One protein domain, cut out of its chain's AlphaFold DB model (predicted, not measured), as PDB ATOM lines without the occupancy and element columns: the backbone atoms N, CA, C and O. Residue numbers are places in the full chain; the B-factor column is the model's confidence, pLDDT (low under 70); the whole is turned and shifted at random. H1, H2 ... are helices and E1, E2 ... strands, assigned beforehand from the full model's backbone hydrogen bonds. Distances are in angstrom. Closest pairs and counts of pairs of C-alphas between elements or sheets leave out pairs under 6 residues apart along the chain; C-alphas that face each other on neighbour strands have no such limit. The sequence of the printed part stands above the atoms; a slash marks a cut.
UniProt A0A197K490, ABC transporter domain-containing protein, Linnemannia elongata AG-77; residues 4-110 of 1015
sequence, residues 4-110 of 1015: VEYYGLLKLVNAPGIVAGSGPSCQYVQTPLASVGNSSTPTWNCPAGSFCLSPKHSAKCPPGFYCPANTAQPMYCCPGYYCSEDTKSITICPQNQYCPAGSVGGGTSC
ATOM      1  N   VAL A   4      19.103 -23.527 135.594       56.12
ATOM      2  CA  VAL A   4      18.281 -22.321 135.400       56.12
ATOM      3  C   VAL A   4      18.550 -21.661 134.040       56.12
ATOM      4  O   VAL A   4      17.603 -21.319 133.334       56.12
ATOM      5  N   GLU A   5      19.818 -21.540 133.620       58.88
ATOM      6  CA  GLU A   5      20.170 -21.092 132.258       58.88
ATOM      7  C   GLU A   5      19.610 -22.042 131.194       58.88
ATOM      8  O   GLU A   5      19.110 -21.600 130.161       58.88
ATOM      9  N   TYR A   6      19.697 -23.351 131.446       63.81
ATOM     10  CA  TYR A   6      19.221 -24.378 130.528       63.81
ATOM     11  C   TYR A   6      17.702 -24.294 130.345       63.81
ATOM     12  O   TYR A   6      17.244 -24.166 129.208       63.81
ATOM     13  N   TYR A   7      16.928 -24.254 131.436       63.88
ATOM     14  CA  TYR A   7      15.479 -24.033 131.375       63.88
ATOM     15  C   TYR A   7      15.114 -22.721 130.660       63.88
ATOM     16  O   TYR A   7      14.143 -22.699 129.907       63.88
ATOM     17  N   GLY A   8      15.910 -21.658 130.820       62.41
ATOM     18  CA  GLY A   8      15.716 -20.378 130.125       62.41
ATOM     19  C   GLY A   8      15.922 -20.409 128.600       62.41
ATOM     20  O   GLY A   8      15.503 -19.474 127.916       62.41
ATOM     21  N   LEU A   9      16.541 -21.462 128.050       68.38
ATOM     22  CA  LEU A   9      16.746 -21.647 126.605       68.38
ATOM     23  C   LEU A   9      15.739 -22.605 125.952       68.38
ATOM     24  O   LEU A   9      15.638 -22.635 124.722       68.38
ATOM     25  N   LEU A  10      15.003 -23.377 126.751       72.50
ATOM     26  CA  LEU A  10      13.982 -24.308 126.278       72.50
ATOM     27  C   LEU A  10      12.720 -23.554 125.837       72.50
ATOM     28  O   LEU A  10      12.287 -22.597 126.478       72.50
ATOM     29  N   LYS A  11      12.098 -23.994 124.736       77.88
ATOM     30  CA  LYS A  11      10.868 -23.380 124.204       77.88
ATOM     31  C   LYS A  11       9.770 -24.413 124.024       77.88
ATOM     32  O   LYS A  11       9.993 -25.444 123.400       77.88
ATOM     33  N   LEU A  12       8.571 -24.103 124.511       79.25
ATOM     34  CA  LEU A  12       7.361 -24.844 124.158       79.25
ATOM     35  C   LEU A  12       6.942 -24.472 122.733       79.25
ATOM     36  O   LEU A  12       6.773 -23.295 122.413       79.25
ATOM     37  N   VAL A  13       6.797 -25.481 121.876       81.69
ATOM     38  CA  VAL A  13       6.446 -25.330 120.459       81.69
ATOM     39  C   VAL A  13       5.334 -26.318 120.119       81.69
ATOM     40  O   VAL A  13       5.367 -27.469 120.548       81.69
ATOM     41  N   ASN A  14       4.338 -25.876 119.349       82.00
ATOM     42  CA  ASN A  14       3.254 -26.749 118.895       82.00
ATOM     43  C   ASN A  14       3.806 -27.871 117.992       82.00
ATOM     44  O   ASN A  14       4.654 -27.624 117.132       82.00
ATOM     45  N   ALA A  15       3.299 -29.091 118.163       80.56
ATOM     46  CA  ALA A  15       3.646 -30.238 117.327       80.56
ATOM     47  C   ALA A  15       3.320 -29.968 115.836       80.56
ATOM     48  O   ALA A  15       2.207 -29.529 115.521       80.56
ATOM     49  N   PRO A  16       4.259 -30.208 114.898       76.00
ATOM     50  CA  PRO A  16       4.025 -29.941 113.483       76.00
ATOM     51  C   PRO A  16       2.986 -30.911 112.900       76.00
ATOM     52  O   PRO A  16       3.016 -32.108 113.170       76.00
ATOM     53  N   GLY A  17       2.071 -30.381 112.083       69.06
ATOM     54  CA  GLY A  17       0.930 -31.120 111.527       69.06
ATOM     55  C   GLY A  17      -0.397 -30.909 112.271       69.06
ATOM     56  O   GLY A  17      -1.435 -31.330 111.769       69.06
ATOM     57  N   ILE A  18      -0.391 -30.219 113.417       72.38
ATOM     58  CA  ILE A  18      -1.598 -29.933 114.210       72.38
ATOM     59  C   ILE A  18      -2.100 -28.504 113.956       72.38
ATOM     60  O   ILE A  18      -1.326 -27.547 113.919       72.38
ATOM     61  N   VAL A  19      -3.418 -28.358 113.777       62.19
ATOM     62  CA  VAL A  19      -4.068 -27.068 113.505       62.19
ATOM     63  C   VAL A  19      -4.211 -26.266 114.801       62.19
ATOM     64  O   VAL A  19      -4.768 -26.736 115.794       62.19
ATOM     65  N   ALA A  20      -3.713 -25.030 114.803       54.28
ATOM     66  CA  ALA A  20      -3.815 -24.150 115.962       54.28
ATOM     67  C   ALA A  20      -5.283 -23.771 116.236       54.28
ATOM     68  O   ALA A  20      -5.943 -23.179 115.384       54.28
ATOM     69  N   GLY A  21      -5.775 -24.096 117.436       54.44
ATOM     70  CA  GLY A  21      -7.138 -23.786 117.890       54.44
ATOM     71  C   GLY A  21      -8.091 -24.984 117.995       54.44
ATOM     72  O   GLY A  21      -9.188 -24.818 118.519       54.44
ATOM     73  N   SER A  22      -7.696 -26.187 117.557       49.50
ATOM     74  CA  SER A  22      -8.526 -27.399 117.659       49.50
ATOM     75  C   SER A  22      -8.014 -28.381 118.722       49.50
ATOM     76  O   SER A  22      -7.124 -29.188 118.450       49.50
ATOM     77  N   GLY A  23      -8.624 -28.355 119.912       53.78
ATOM     78  CA  GLY A  23      -8.353 -29.314 120.993       53.78
ATOM     79  C   GLY A  23      -7.209 -28.920 121.945       53.78
ATOM     80  O   GLY A  23      -6.721 -27.788 121.888       53.78
ATOM     81  N   PRO A  24      -6.813 -29.821 122.869       53.69
ATOM     82  CA  PRO A  24      -5.757 -29.558 123.847       53.69
ATOM     83  C   PRO A  24      -4.410 -29.279 123.165       53.69
ATOM     84  O   PRO A  24      -4.065 -29.884 122.152       53.69
ATOM     85  N   SER A  25      -3.637 -28.345 123.725       60.31
ATOM     86  CA  SER A  25      -2.427 -27.806 123.100       60.31
ATOM     87  C   SER A  25      -1.267 -28.807 123.090       60.31
ATOM     88  O   SER A  25      -0.461 -28.851 124.018       60.31
ATOM     89  N   CYS A  26      -1.162 -29.575 122.007       76.75
ATOM     90  CA  CYS A  26      -0.039 -30.463 121.711       76.75
ATOM     91  C   CYS A  26       1.272 -29.688 121.557       76.75
ATOM     92  O   CYS A  26       1.591 -29.204 120.468       76.75
ATOM     93  N   GLN A  27       2.028 -29.576 122.645       82.56
ATOM     94  CA  GLN A  27       3.311 -28.884 122.690       82.56
ATOM     95  C   GLN A  27       4.420 -29.830 123.135       82.56
ATOM     96  O   GLN A  27       4.262 -30.579 124.098       82.56
ATOM     97  N   TYR A  28       5.555 -29.756 122.443       82.31
ATOM     98  CA  TYR A  28       6.810 -30.363 122.871       82.31
ATOM     99  C   TYR A  28       7.776 -29.268 123.315       82.31
ATOM    100  O   TYR A  28       7.642 -28.098 122.944       82.31
ATOM    101  N   VAL A  29       8.773 -29.659 124.105       84.00
ATOM    102  CA  VAL A  29       9.897 -28.784 124.422       84.00
ATOM    103  C   VAL A  29      10.942 -28.935 123.320       84.00
ATOM    104  O   VAL A  29      11.507 -30.015 123.132       84.00
ATOM    105  N   GLN A  30      11.185 -27.857 122.583       83.62
ATOM    106  CA  GLN A  30      12.216 -27.778 121.556       83.62
ATOM    107  C   GLN A  30      13.594 -27.544 122.194       83.62
ATOM    108  O   GLN A  30      13.716 -26.820 123.187       83.62
ATOM    109  N   THR A  31      14.631 -28.152 121.617       81.12
ATOM    110  CA  THR A  31      16.023 -27.935 122.021       81.12
ATOM    111  C   THR A  31      16.486 -26.500 121.731       81.12
ATOM    112  O   THR A  31      15.907 -25.815 120.883       81.12
ATOM    113  N   PRO A  32      17.565 -26.028 122.384       76.31
ATOM    114  CA  PRO A  32      18.190 -24.762 122.030       76.31
ATOM    115  C   PRO A  32      18.618 -24.719 120.551       76.31
ATOM    116  O   PRO A  32      19.411 -25.533 120.065       76.31
ATOM    117  N   LEU A  33      18.083 -23.729 119.837       70.00
ATOM    118  CA  LEU A  33      18.425 -23.378 118.460       70.00
ATOM    119  C   LEU A  33      18.963 -21.948 118.432       70.00
ATOM    120  O   LEU A  33      18.421 -21.071 119.110       70.00
ATOM    121  N   ALA A  34      20.008 -21.707 117.637       60.28
ATOM    122  CA  ALA A  34      20.610 -20.384 117.535       60.28
ATOM    123  C   ALA A  34      19.602 -19.366 116.995       60.28
ATOM    124  O   ALA A  34      18.998 -19.560 115.937       60.28
ATOM    125  N   SER A  35      19.444 -18.256 117.714       55.22
ATOM    126  CA  SER A  35      18.695 -17.115 117.205       55.22
ATOM    127  C   SER A  35      19.471 -16.459 116.062       55.22
ATOM    128  O   SER A  35      20.695 -16.309 116.116       55.22
ATOM    129  N   VAL A  36      18.750 -16.054 115.014       52.56
ATOM    130  CA  VAL A  36      19.332 -15.351 113.865       52.56
ATOM    131  C   VAL A  36      19.944 -14.037 114.360       52.56
ATOM    132  O   VAL A  36      19.225 -13.086 114.653       52.56
ATOM    133  N   GLY A  37      21.273 -14.017 114.487       52.34
ATOM    134  CA  GLY A  37      22.049 -12.863 114.948       52.34
ATOM    135  C   GLY A  37      22.946 -13.081 116.174       52.34
ATOM    136  O   GLY A  37      23.716 -12.172 116.469       52.34
ATOM    137  N   ASN A  38      22.912 -14.227 116.880       50.84
ATOM    138  CA  ASN A  38      23.760 -14.417 118.074       50.84
ATOM    139  C   ASN A  38      24.422 -15.813 118.164       50.84
ATOM    140  O   ASN A  38      23.824 -16.794 118.611       50.84
ATOM    141  N   SER A  39      25.691 -15.887 117.752       52.31
ATOM    142  CA  SER A  39      26.476 -17.122 117.560       52.31
ATOM    143  C   SER A  39      26.992 -17.794 118.842       52.31
ATOM    144  O   SER A  39      27.641 -18.834 118.767       52.31
ATOM    145  N   SER A  40      26.708 -17.228 120.017       56.22
ATOM    146  CA  SER A  40      27.097 -17.763 121.330       56.22
ATOM    147  C   SER A  40      26.120 -18.801 121.901       56.22
ATOM    148  O   SER A  40      26.405 -19.415 122.929       56.22
ATOM    149  N   THR A  41      24.970 -19.017 121.252       59.06
ATOM    150  CA  THR A  41      23.943 -19.970 121.705       59.06
ATOM    151  C   THR A  41      24.188 -21.377 121.129       59.06
ATOM    152  O   THR A  41      24.355 -21.516 119.916       59.06
ATOM    153  N   PRO A  42      24.230 -22.443 121.955       63.56
ATOM    154  CA  PRO A  42      24.566 -23.786 121.482       63.56
ATOM    155  C   PRO A  42      23.402 -24.421 120.711       63.56
ATOM    156  O   PRO A  42      22.343 -24.659 121.282       63.56
ATOM    157  N   THR A  43      23.604 -24.757 119.435       67.62
ATOM    158  CA  THR A  43      22.627 -25.487 118.606       67.62
ATOM    159  C   THR A  43      22.644 -26.987 118.875       67.62
ATOM    160  O   THR A  43      23.691 -27.631 118.834       67.62
ATOM    161  N   TRP A  44      21.471 -27.565 119.128       76.81
ATOM    162  CA  TRP A  44      21.304 -28.999 119.379       76.81
ATOM    163  C   TRP A  44      20.474 -29.632 118.252       76.81
ATOM    164  O   TRP A  44      19.253 -29.767 118.367       76.81
ATOM    165  N   ASN A  45      21.139 -30.015 117.157       76.69
ATOM    166  CA  ASN A  45      20.500 -30.653 116.003       76.69
ATOM    167  C   ASN A  45      20.074 -32.093 116.348       76.69
ATOM    168  O   ASN A  45      20.902 -33.005 116.322       76.69
ATOM    169  N   CYS A  46      18.790 -32.303 116.648       84.12
ATOM    170  CA  CYS A  46      18.239 -33.609 117.012       84.12
ATOM    171  C   CYS A  46      17.386 -34.192 115.865       84.12
ATOM    172  O   CYS A  46      16.447 -33.522 115.418       84.12
ATOM    173  N   PRO A  47      17.663 -35.412 115.364       87.31
ATOM    174  CA  PRO A  47      16.875 -36.020 114.292       87.31
ATOM    175  C   PRO A  47      15.484 -36.454 114.781       87.31
ATOM    176  O   PRO A  47      15.323 -36.877 115.922       87.31
ATOM    177  N   ALA A  48      14.481 -36.393 113.900       86.19
ATOM    178  CA  ALA A  48      13.127 -36.858 114.213       86.19
ATOM    179  C   ALA A  48      13.098 -38.370 114.519       86.19
ATOM    180  O   ALA A  48      13.775 -39.166 113.862       86.19
ATOM    181  N   GLY A  49      12.294 -38.760 115.509       86.50
ATOM    182  CA  GLY A  49      12.315 -40.084 116.139       86.50
ATOM    183  C   GLY A  49      13.366 -40.220 117.251       86.50
ATOM    184  O   GLY A  49      13.714 -41.326 117.666       86.50
ATOM    185  N   SER A  50      13.932 -39.109 117.727       87.62
ATOM    186  CA  SER A  50      14.871 -39.063 118.853       87.62
ATOM    187  C   SER A  50      14.739 -37.749 119.626       87.62
ATOM    188  O   SER A  50      14.274 -36.746 119.084       87.62
ATOM    189  N   PHE A  51      15.156 -37.758 120.891       87.62
ATOM    190  CA  PHE A  51      15.208 -36.581 121.757       87.62
ATOM    191  C   PHE A  51      16.627 -36.355 122.293       87.62
ATOM    192  O   PHE A  51      17.411 -37.300 122.419       87.62
ATOM    193  N   CYS A  52      16.972 -35.098 122.577       84.75
ATOM    194  CA  CYS A  52      18.328 -34.685 122.937       84.75
ATOM    195  C   CYS A  52      18.329 -33.815 124.199       84.75
ATOM    196  O   CYS A  52      17.944 -32.649 124.145       84.75
ATOM    197  N   LEU A  53      18.838 -34.361 125.308       71.50
ATOM    198  CA  LEU A  53      19.005 -33.651 126.589       71.50
ATOM    199  C   LEU A  53      20.402 -33.012 126.755       71.50
ATOM    200  O   LEU A  53      20.680 -32.359 127.756       71.50
ATOM    201  N   SER A  54      21.296 -33.180 125.774       70.81
ATOM    202  CA  SER A  54      22.538 -32.406 125.645       70.81
ATOM    203  C   SER A  54      23.008 -32.391 124.179       70.81
ATOM    204  O   SER A  54      22.610 -33.279 123.418       70.81
ATOM    205  N   PRO A  55      23.922 -31.492 123.753       69.44
ATOM    206  CA  PRO A  55      24.402 -31.450 122.365       69.44
ATOM    207  C   PRO A  55      25.292 -32.646 121.973       69.44
ATOM    208  O   PRO A  55      25.783 -32.701 120.849       69.44
ATOM    209  N   LYS A  56      25.544 -33.591 122.892       68.81
ATOM    210  CA  LYS A  56      26.321 -34.820 122.657       68.81
ATOM    211  C   LYS A  56      25.573 -36.106 123.029       68.81
ATOM    212  O   LYS A  56      26.168 -37.177 122.957       68.81
ATOM    213  N   HIS A  57      24.313 -36.021 123.459       74.56
ATOM    214  CA  HIS A  57      23.568 -37.178 123.955       74.56
ATOM    215  C   HIS A  57      22.130 -37.157 123.437       74.56
ATOM    216  O   HIS A  57      21.330 -36.309 123.837       74.56
ATOM    217  N   SER A  58      21.827 -38.113 122.562       80.50
ATOM    218  CA  SER A  58      20.506 -38.354 121.996       80.50
ATOM    219  C   SER A  58      20.033 -39.769 122.323       80.50
ATOM    220  O   SER A  58      20.828 -40.709 122.369       80.50
ATOM    221  N   ALA A  59      18.730 -39.919 122.530       82.56
ATOM    222  CA  ALA A  59      18.067 -41.200 122.744       82.56
ATOM    223  C   ALA A  59      16.901 -41.350 121.757       82.56
ATOM    224  O   ALA A  59      16.290 -40.358 121.352       82.56
ATOM    225  N   LYS A  60      16.588 -42.586 121.353       85.31
ATOM    226  CA  LYS A  60      15.415 -42.860 120.509       85.31
ATOM    227  C   LYS A  60      14.131 -42.551 121.280       85.31
ATOM    228  O   LYS A  60      14.062 -42.805 122.480       85.31
ATOM    229  N   CYS A  61      13.112 -42.052 120.585       85.69
ATOM    230  CA  CYS A  61      11.767 -41.982 121.153       85.69
ATOM    231  C   CYS A  61      11.239 -43.416 121.393       85.69
ATOM    232  O   CYS A  61      11.411 -44.255 120.502       85.69
ATOM    233  N   PRO A  62      10.600 -43.722 122.536       78.69
ATOM    234  CA  PRO A  62       9.884 -44.985 122.711       78.69
ATOM    235  C   PRO A  62       8.574 -45.002 121.900       78.69
ATOM    236  O   PRO A  62       8.014 -43.934 121.629       78.69
ATOM    237  N   PRO A  63       8.024 -46.182 121.554       74.81
ATOM    238  CA  PRO A  63       6.649 -46.294 121.064       74.81
ATOM    239  C   PRO A  63       5.655 -45.615 122.025       74.81
ATOM    240  O   PRO A  63       5.869 -45.588 123.234       74.81
ATOM    241  N   GLY A  64       4.585 -45.021 121.493       74.12
ATOM    242  CA  GLY A  64       3.615 -44.226 122.269       74.12
ATOM    243  C   GLY A  64       4.010 -42.756 122.460       74.12
ATOM    244  O   GLY A  64       3.157 -41.921 122.773       74.12
ATOM    245  N   PHE A  65       5.273 -42.407 122.200       83.25
ATOM    246  CA  PHE A  65       5.763 -41.032 122.193       83.25
ATOM    247  C   PHE A  65       5.920 -40.487 120.767       83.25
ATOM    248  O   PHE A  65       5.991 -41.217 119.778       83.25
ATOM    249  N   TYR A  66       5.992 -39.163 120.679       87.19
ATOM    250  CA  TYR A  66       6.204 -38.390 119.468       87.19
ATOM    251  C   TYR A  66       7.465 -37.530 119.629       87.19
ATOM    252  O   TYR A  66       7.588 -36.761 120.587       87.19
ATOM    253  N   CYS A  67       8.402 -37.657 118.687       89.56
ATOM    254  CA  CYS A  67       9.645 -36.885 118.661       89.56
ATOM    255  C   CYS A  67       9.833 -36.220 117.287       89.56
ATOM    256  O   CYS A  67      10.486 -36.799 116.410       89.56
ATOM    257  N   PRO A  68       9.305 -35.002 117.066       88.06
ATOM    258  CA  PRO A  68       9.673 -34.197 115.904       88.06
ATOM    259  C   PRO A  68      11.166 -33.813 115.943       88.06
ATOM    260  O   PRO A  68      11.869 -34.036 116.933       88.06
ATOM    261  N   ALA A  69      11.680 -33.230 114.859       86.94
ATOM    262  CA  ALA A  69      13.065 -32.760 114.825       86.94
ATOM    263  C   ALA A  69      13.319 -31.679 115.897       86.94
ATOM    264  O   ALA A  69      12.464 -30.829 116.142       86.94
ATOM    265  N   ASN A  70      14.512 -31.694 116.498       86.38
ATOM    266  CA  ASN A  70      14.932 -30.784 117.574       86.38
ATOM    267  C   ASN A  70      14.067 -30.874 118.850       86.38
ATOM    268  O   ASN A  70      13.809 -29.872 119.510       86.38
ATOM    269  N   THR A  71      13.638 -32.081 119.225       86.88
ATOM    270  CA  THR A  71      12.920 -32.352 120.485       86.88
ATOM    271  C   THR A  71      13.890 -32.538 121.660       86.88
ATOM    272  O   THR A  71      14.836 -33.320 121.563       86.88
ATOM    273  N   ALA A  72      13.670 -31.836 122.776       82.19
ATOM    274  CA  ALA A  72      14.512 -31.924 123.976       82.19
ATOM    275  C   ALA A  72      14.123 -33.099 124.885       82.19
ATOM    276  O   ALA A  72      14.984 -33.845 125.343       82.19
ATOM    277  N   GLN A  73      12.819 -33.297 125.089       81.50
ATOM    278  CA  GLN A  73      12.227 -34.409 125.838       81.50
ATOM    279  C   GLN A  73      11.072 -35.003 125.017       81.50
ATOM    280  O   GLN A  73      10.359 -34.230 124.368       81.50
ATOM    281  N   PRO A  74      10.865 -36.329 125.013       82.25
ATOM    282  CA  PRO A  74       9.816 -36.939 124.207       82.25
ATOM    283  C   PRO A  74       8.444 -36.516 124.750       82.25
ATOM    284  O   PRO A  74       8.240 -36.499 125.963       82.25
ATOM    285  N   MET A  75       7.498 -36.169 123.873       83.06
ATOM    286  CA  MET A  75       6.113 -35.915 124.293       83.06
ATOM    287  C   MET A  75       5.264 -37.167 124.073       83.06
ATOM    288  O   MET A  75       5.472 -37.885 123.098       83.06
ATOM    289  N   TYR A  76       4.291 -37.435 124.941       79.69
ATOM    290  CA  TYR A  76       3.299 -38.479 124.670       79.69
ATOM    291  C   TYR A  76       2.491 -38.152 123.411       79.69
ATOM    292  O   TYR A  76       2.217 -36.983 123.129       79.69
ATOM    293  N   CYS A  77       2.063 -39.181 122.673       84.62
ATOM    294  CA  CYS A  77       1.123 -38.972 121.579       84.62
ATOM    295  C   CYS A  77      -0.191 -38.375 122.115       84.62
ATOM    296  O   CYS A  77      -0.750 -38.877 123.095       84.62
ATOM    297  N   CYS A  78      -0.662 -37.284 121.508       84.12
ATOM    298  CA  CYS A  78      -1.773 -36.497 122.041       84.12
ATOM    299  C   CYS A  78      -3.124 -37.231 122.034       84.12
ATOM    300  O   CYS A  78      -3.438 -37.903 121.054       84.12
ATOM    301  N   PRO A  79      -4.003 -36.978 123.025       82.38
ATOM    302  CA  PRO A  79      -5.423 -37.299 122.907       82.38
ATOM    303  C   PRO A  79      -6.020 -36.740 121.606       82.38
ATOM    304  O   PRO A  79      -5.810 -35.573 121.275       82.38
ATOM    305  N   GLY A  80      -6.790 -37.559 120.889       84.25
ATOM    306  CA  GLY A  80      -7.397 -37.212 119.598       84.25
ATOM    307  C   GLY A  80      -6.477 -37.425 118.389       84.25
ATOM    308  O   GLY A  80      -6.901 -37.211 117.252       84.25
ATOM    309  N   TYR A  81      -5.247 -37.891 118.613       87.12
ATOM    310  CA  TYR A  81      -4.255 -38.197 117.586       87.12
ATOM    311  C   TYR A  81      -3.615 -39.567 117.856       87.12
ATOM    312  O   TYR A  81      -3.579 -40.035 118.991       87.12
ATOM    313  N   TYR A  82      -3.089 -40.205 116.816       88.25
ATOM    314  CA  TYR A  82      -2.232 -41.384 116.934       88.25
ATOM    315  C   TYR A  82      -0.895 -41.135 116.236       88.25
ATOM    316  O   TYR A  82      -0.787 -40.288 115.342       88.25
ATOM    317  N   CYS A  83       0.128 -41.863 116.665       88.06
ATOM    318  CA  CYS A  83       1.497 -41.681 116.206       88.06
ATOM    319  C   CYS A  83       1.986 -42.910 115.437       88.06
ATOM    320  O   CYS A  83       1.527 -44.035 115.660       88.06
ATOM    321  N   SER A  84       2.907 -42.698 114.501       87.00
ATOM    322  CA  SER A  84       3.554 -43.791 113.775       87.00
ATOM    323  C   SER A  84       4.467 -44.609 114.696       87.00
ATOM    324  O   SER A  84       5.060 -44.076 115.632       87.00
ATOM    325  N   GLU A  85       4.635 -45.903 114.406       82.81
ATOM    326  CA  GLU A  85       5.549 -46.795 115.147       82.81
ATOM    327  C   GLU A  85       7.007 -46.304 115.123       82.81
ATOM    328  O   GLU A  85       7.776 -46.556 116.047       82.81
ATOM    329  N   ASP A  86       7.389 -45.556 114.082       83.88
ATOM    330  CA  ASP A  86       8.709 -44.936 113.964       83.88
ATOM    331  C   ASP A  86       8.845 -43.607 114.736       83.88
ATOM    332  O   ASP A  86       9.922 -43.005 114.726       83.88
ATOM    333  N   THR A  87       7.779 -43.162 115.417       85.50
ATOM    334  CA  THR A  87       7.667 -41.980 116.300       85.50
ATOM    335  C   THR A  87       7.868 -40.610 115.632       85.50
ATOM    336  O   THR A  87       7.958 -39.588 116.322       85.50
ATOM    337  N   LYS A  88       7.924 -40.558 114.289       87.62
ATOM    338  CA  LYS A  88       8.206 -39.327 113.519       87.62
ATOM    339  C   LYS A  88       6.972 -38.553 113.066       87.62
ATOM    340  O   LYS A  88       7.103 -37.363 112.773       87.62
ATOM    341  N   SER A  89       5.797 -39.181 112.977       86.19
ATOM    342  CA  SER A  89       4.559 -38.525 112.537       86.19
ATOM    343  C   SER A  89       3.423 -38.676 113.550       86.19
ATOM    344  O   SER A  89       3.364 -39.633 114.323       86.19
ATOM    345  N   ILE A  90       2.528 -37.688 113.540       87.38
ATOM    346  CA  ILE A  90       1.313 -37.623 114.351       87.38
ATOM    347  C   ILE A  90       0.140 -37.326 113.413       87.38
ATOM    348  O   ILE A  90       0.247 -36.476 112.530       87.38
ATOM    349  N   THR A  91      -0.953 -38.075 113.539       87.88
ATOM    350  CA  THR A  91      -2.108 -38.027 112.628       87.88
ATOM    351  C   THR A  91      -3.400 -37.964 113.431       87.88
ATOM    352  O   THR A  91      -3.514 -38.592 114.481       87.88
ATOM    353  N   ILE A  92      -4.376 -37.179 112.966       88.19
ATOM    354  CA  ILE A  92      -5.681 -37.053 113.627       88.19
ATOM    355  C   ILE A  92      -6.408 -38.404 113.665       88.19
ATOM    356  O   ILE A  92      -6.358 -39.170 112.699       88.19
ATOM    357  N   CYS A  93      -7.098 -38.695 114.768       88.88
ATOM    358  CA  CYS A  93      -7.879 -39.922 114.890       88.88
ATOM    359  C   CYS A  93      -8.969 -39.988 113.802       88.88
ATOM    360  O   CYS A  93      -9.709 -39.008 113.644       88.88
ATOM    361  N   PRO A  94      -9.098 -41.090 113.042       88.69
ATOM    362  CA  PRO A  94     -10.093 -41.186 111.980       88.69
ATOM    363  C   PRO A  94     -11.513 -41.329 112.548       88.69
ATOM    364  O   PRO A  94     -11.722 -41.713 113.697       88.69
ATOM    365  N   GLN A  95     -12.515 -41.029 111.720       87.69
ATOM    366  CA  GLN A  95     -13.921 -41.196 112.092       87.69
ATOM    367  C   GLN A  95     -14.233 -42.662 112.445       87.69
ATOM    368  O   GLN A  95     -13.700 -43.586 111.833       87.69
ATOM    369  N   ASN A  96     -15.129 -42.866 113.416       85.38
ATOM    370  CA  ASN A  96     -15.459 -44.162 114.023       85.38
ATOM    371  C   ASN A  96     -14.306 -44.802 114.826       85.38
ATOM    372  O   ASN A  96     -14.414 -45.964 115.218       85.38
ATOM    373  N   GLN A  97     -13.248 -44.048 115.140       88.12
ATOM    374  CA  GLN A  97     -12.229 -44.414 116.126       88.12
ATOM    375  C   GLN A  97     -12.039 -43.293 117.157       88.12
ATOM    376  O   GLN A  97     -12.383 -42.138 116.910       88.12
ATOM    377  N   TYR A  98     -11.489 -43.636 118.319       86.94
ATOM    378  CA  TYR A  98     -11.022 -42.678 119.319       86.94
ATOM    379  C   TYR A  98      -9.582 -42.998 119.729       86.94
ATOM    380  O   TYR A  98      -9.164 -44.155 119.734       86.94
ATOM    381  N   CYS A  99      -8.816 -41.958 120.046       85.50
ATOM    382  CA  CYS A  99      -7.383 -42.051 120.287       85.50
ATOM    383  C   CYS A  99      -7.062 -41.454 121.667       85.50
ATOM    384  O   CYS A  99      -6.953 -40.227 121.783       85.50
ATOM    385  N   PRO A 100      -6.933 -42.274 122.728       79.50
ATOM    386  CA  PRO A 100      -6.430 -41.808 124.018       79.50
ATOM    387  C   PRO A 100      -4.950 -41.395 123.925       79.50
ATOM    388  O   PRO A 100      -4.262 -41.687 122.943       79.50
ATOM    389  N   ALA A 101      -4.435 -40.741 124.972       79.50
ATOM    390  CA  ALA A 101      -3.008 -40.431 125.069       79.50
ATOM    391  C   ALA A 101      -2.146 -41.702 124.915       79.50
ATOM    392  O   ALA A 101      -2.454 -42.741 125.509       79.50
ATOM    393  N   GLY A 102      -1.074 -41.599 124.124       78.12
ATOM    394  CA  GLY A 102      -0.156 -42.705 123.827       78.12
ATOM    395  C   GLY A 102      -0.575 -43.638 122.679       78.12
ATOM    396  O   GLY A 102       0.021 -44.700 122.533       78.12
ATOM    397  N   SER A 103      -1.579 -43.286 121.865       82.69
ATOM    398  CA  SER A 103      -2.039 -44.132 120.742       82.69
ATOM    399  C   SER A 103      -0.977 -44.310 119.640       82.69
ATOM    400  O   SER A 103      -0.399 -43.331 119.162       82.69
ATOM    401  N   VAL A 104      -0.764 -45.552 119.186       81.81
ATOM    402  CA  VAL A 104       0.210 -45.931 118.139       81.81
ATOM    403  C   VAL A 104      -0.485 -46.724 117.035       81.81
ATOM    404  O   VAL A 104      -1.345 -47.552 117.319       81.81
ATOM    405  N   GLY A 105      -0.111 -46.491 115.774       75.25
ATOM    406  CA  GLY A 105      -0.520 -47.315 114.623       75.25
ATOM    407  C   GLY A 105      -1.981 -47.160 114.167       75.25
ATOM    408  O   GLY A 105      -2.302 -47.499 113.031       75.25
ATOM    409  N   GLY A 106      -2.853 -46.602 115.007       79.38
ATOM    410  CA  GLY A 106      -4.244 -46.275 114.698       79.38
ATOM    411  C   GLY A 106      -5.004 -45.798 115.938       79.38
ATOM    412  O   GLY A 106      -4.404 -45.559 116.987       79.38
ATOM    413  N   GLY A 107      -6.327 -45.663 115.819       79.00
ATOM    414  CA  GLY A 107      -7.230 -45.427 116.947       79.00
ATOM    415  C   GLY A 107      -8.039 -46.668 117.328       79.00
ATOM    416  O   GLY A 107      -8.217 -47.595 116.535       79.00
ATOM    417  N   THR A 108      -8.589 -46.672 118.539       81.19
ATOM    418  CA  THR A 108      -9.484 -47.733 119.017       81.19
ATOM    419  C   THR A 108     -10.859 -47.584 118.371       81.19
ATOM    420  O   THR A 108     -11.461 -46.512 118.418       81.19
ATOM    421  N   SER A 109     -11.390 -48.656 117.777       82.00
ATOM    422  CA  SER A 109     -12.718 -48.655 117.148       82.00
ATOM    423  C   SER A 109     -13.834 -48.280 118.129       82.00
ATOM    424  O   SER A 109     -13.933 -48.828 119.226       82.00
ATOM    425  N   CYS A 110     -14.709 -47.369 117.705       79.06
ATOM    426  CA  CYS A 110     -15.886 -46.958 118.463       79.06
ATOM    427  C   CYS A 110     -16.891 -48.119 118.583       79.06
ATOM    428  O   CYS A 110     -17.135 -48.843 117.616       79.06
TER     429      CYS A 110
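This is residues 4 to 110 of the 1015 residues of the protein "ABC transporter domain-containing protein" of Linnemannia elongata AG-77 (UniProt A0A197K490). With little regular structure, this is an elongated body of loops that join three small hairpins, E3 with E4, E1 with E2 and E5 with E6, with a short helix, H1, before E1. The loop at Ser 40 and the end at Cys 110 make the longest axis. The 107 printed residues, with 29 in named elements, run H1 E1 E2 E3 E4 E5 E6, class mixed; each two-stranded sheet is antiparallel. The whole is compact, radius of gyration of the C-alphas 15.0 A, spanning 52 by 28 by 22 A.

E3, residues 50 to 54, measures 12.2 A from C-alpha 50 at (14.871, -39.063, 118.853); E4 is residues 57 to 60. E1 is residues 11 to 14, E2 27 to 30, H1 4 to 9, E5 81 to 83 and E6 90 to 92, ending at C-alpha (-5.681, -37.053, 113.627).

In hairpin E3 and E4, antiparallel at 159 degrees, N 51 and O 59 are within hydrogen-bond range, 2.9 A. In hairpin E1 and E2, N 30 and O 11 are 2.8 A apart; in hairpin E5 and E6, N 82 and O 91, 2.9 A. E2 and E3 are apart, as are E4 and E5. In H1 every O i to N i+4 pair is within range.

The farthest C-alphas, of Ser 40 and Cys 110, are 52.0 A apart. The printed part has no cut. Links E1 to E2, E2 to E3 and E4 to E5 are long. pLDDT is under 70 in 26 residues, among them 4 to 9 and 34 to 43.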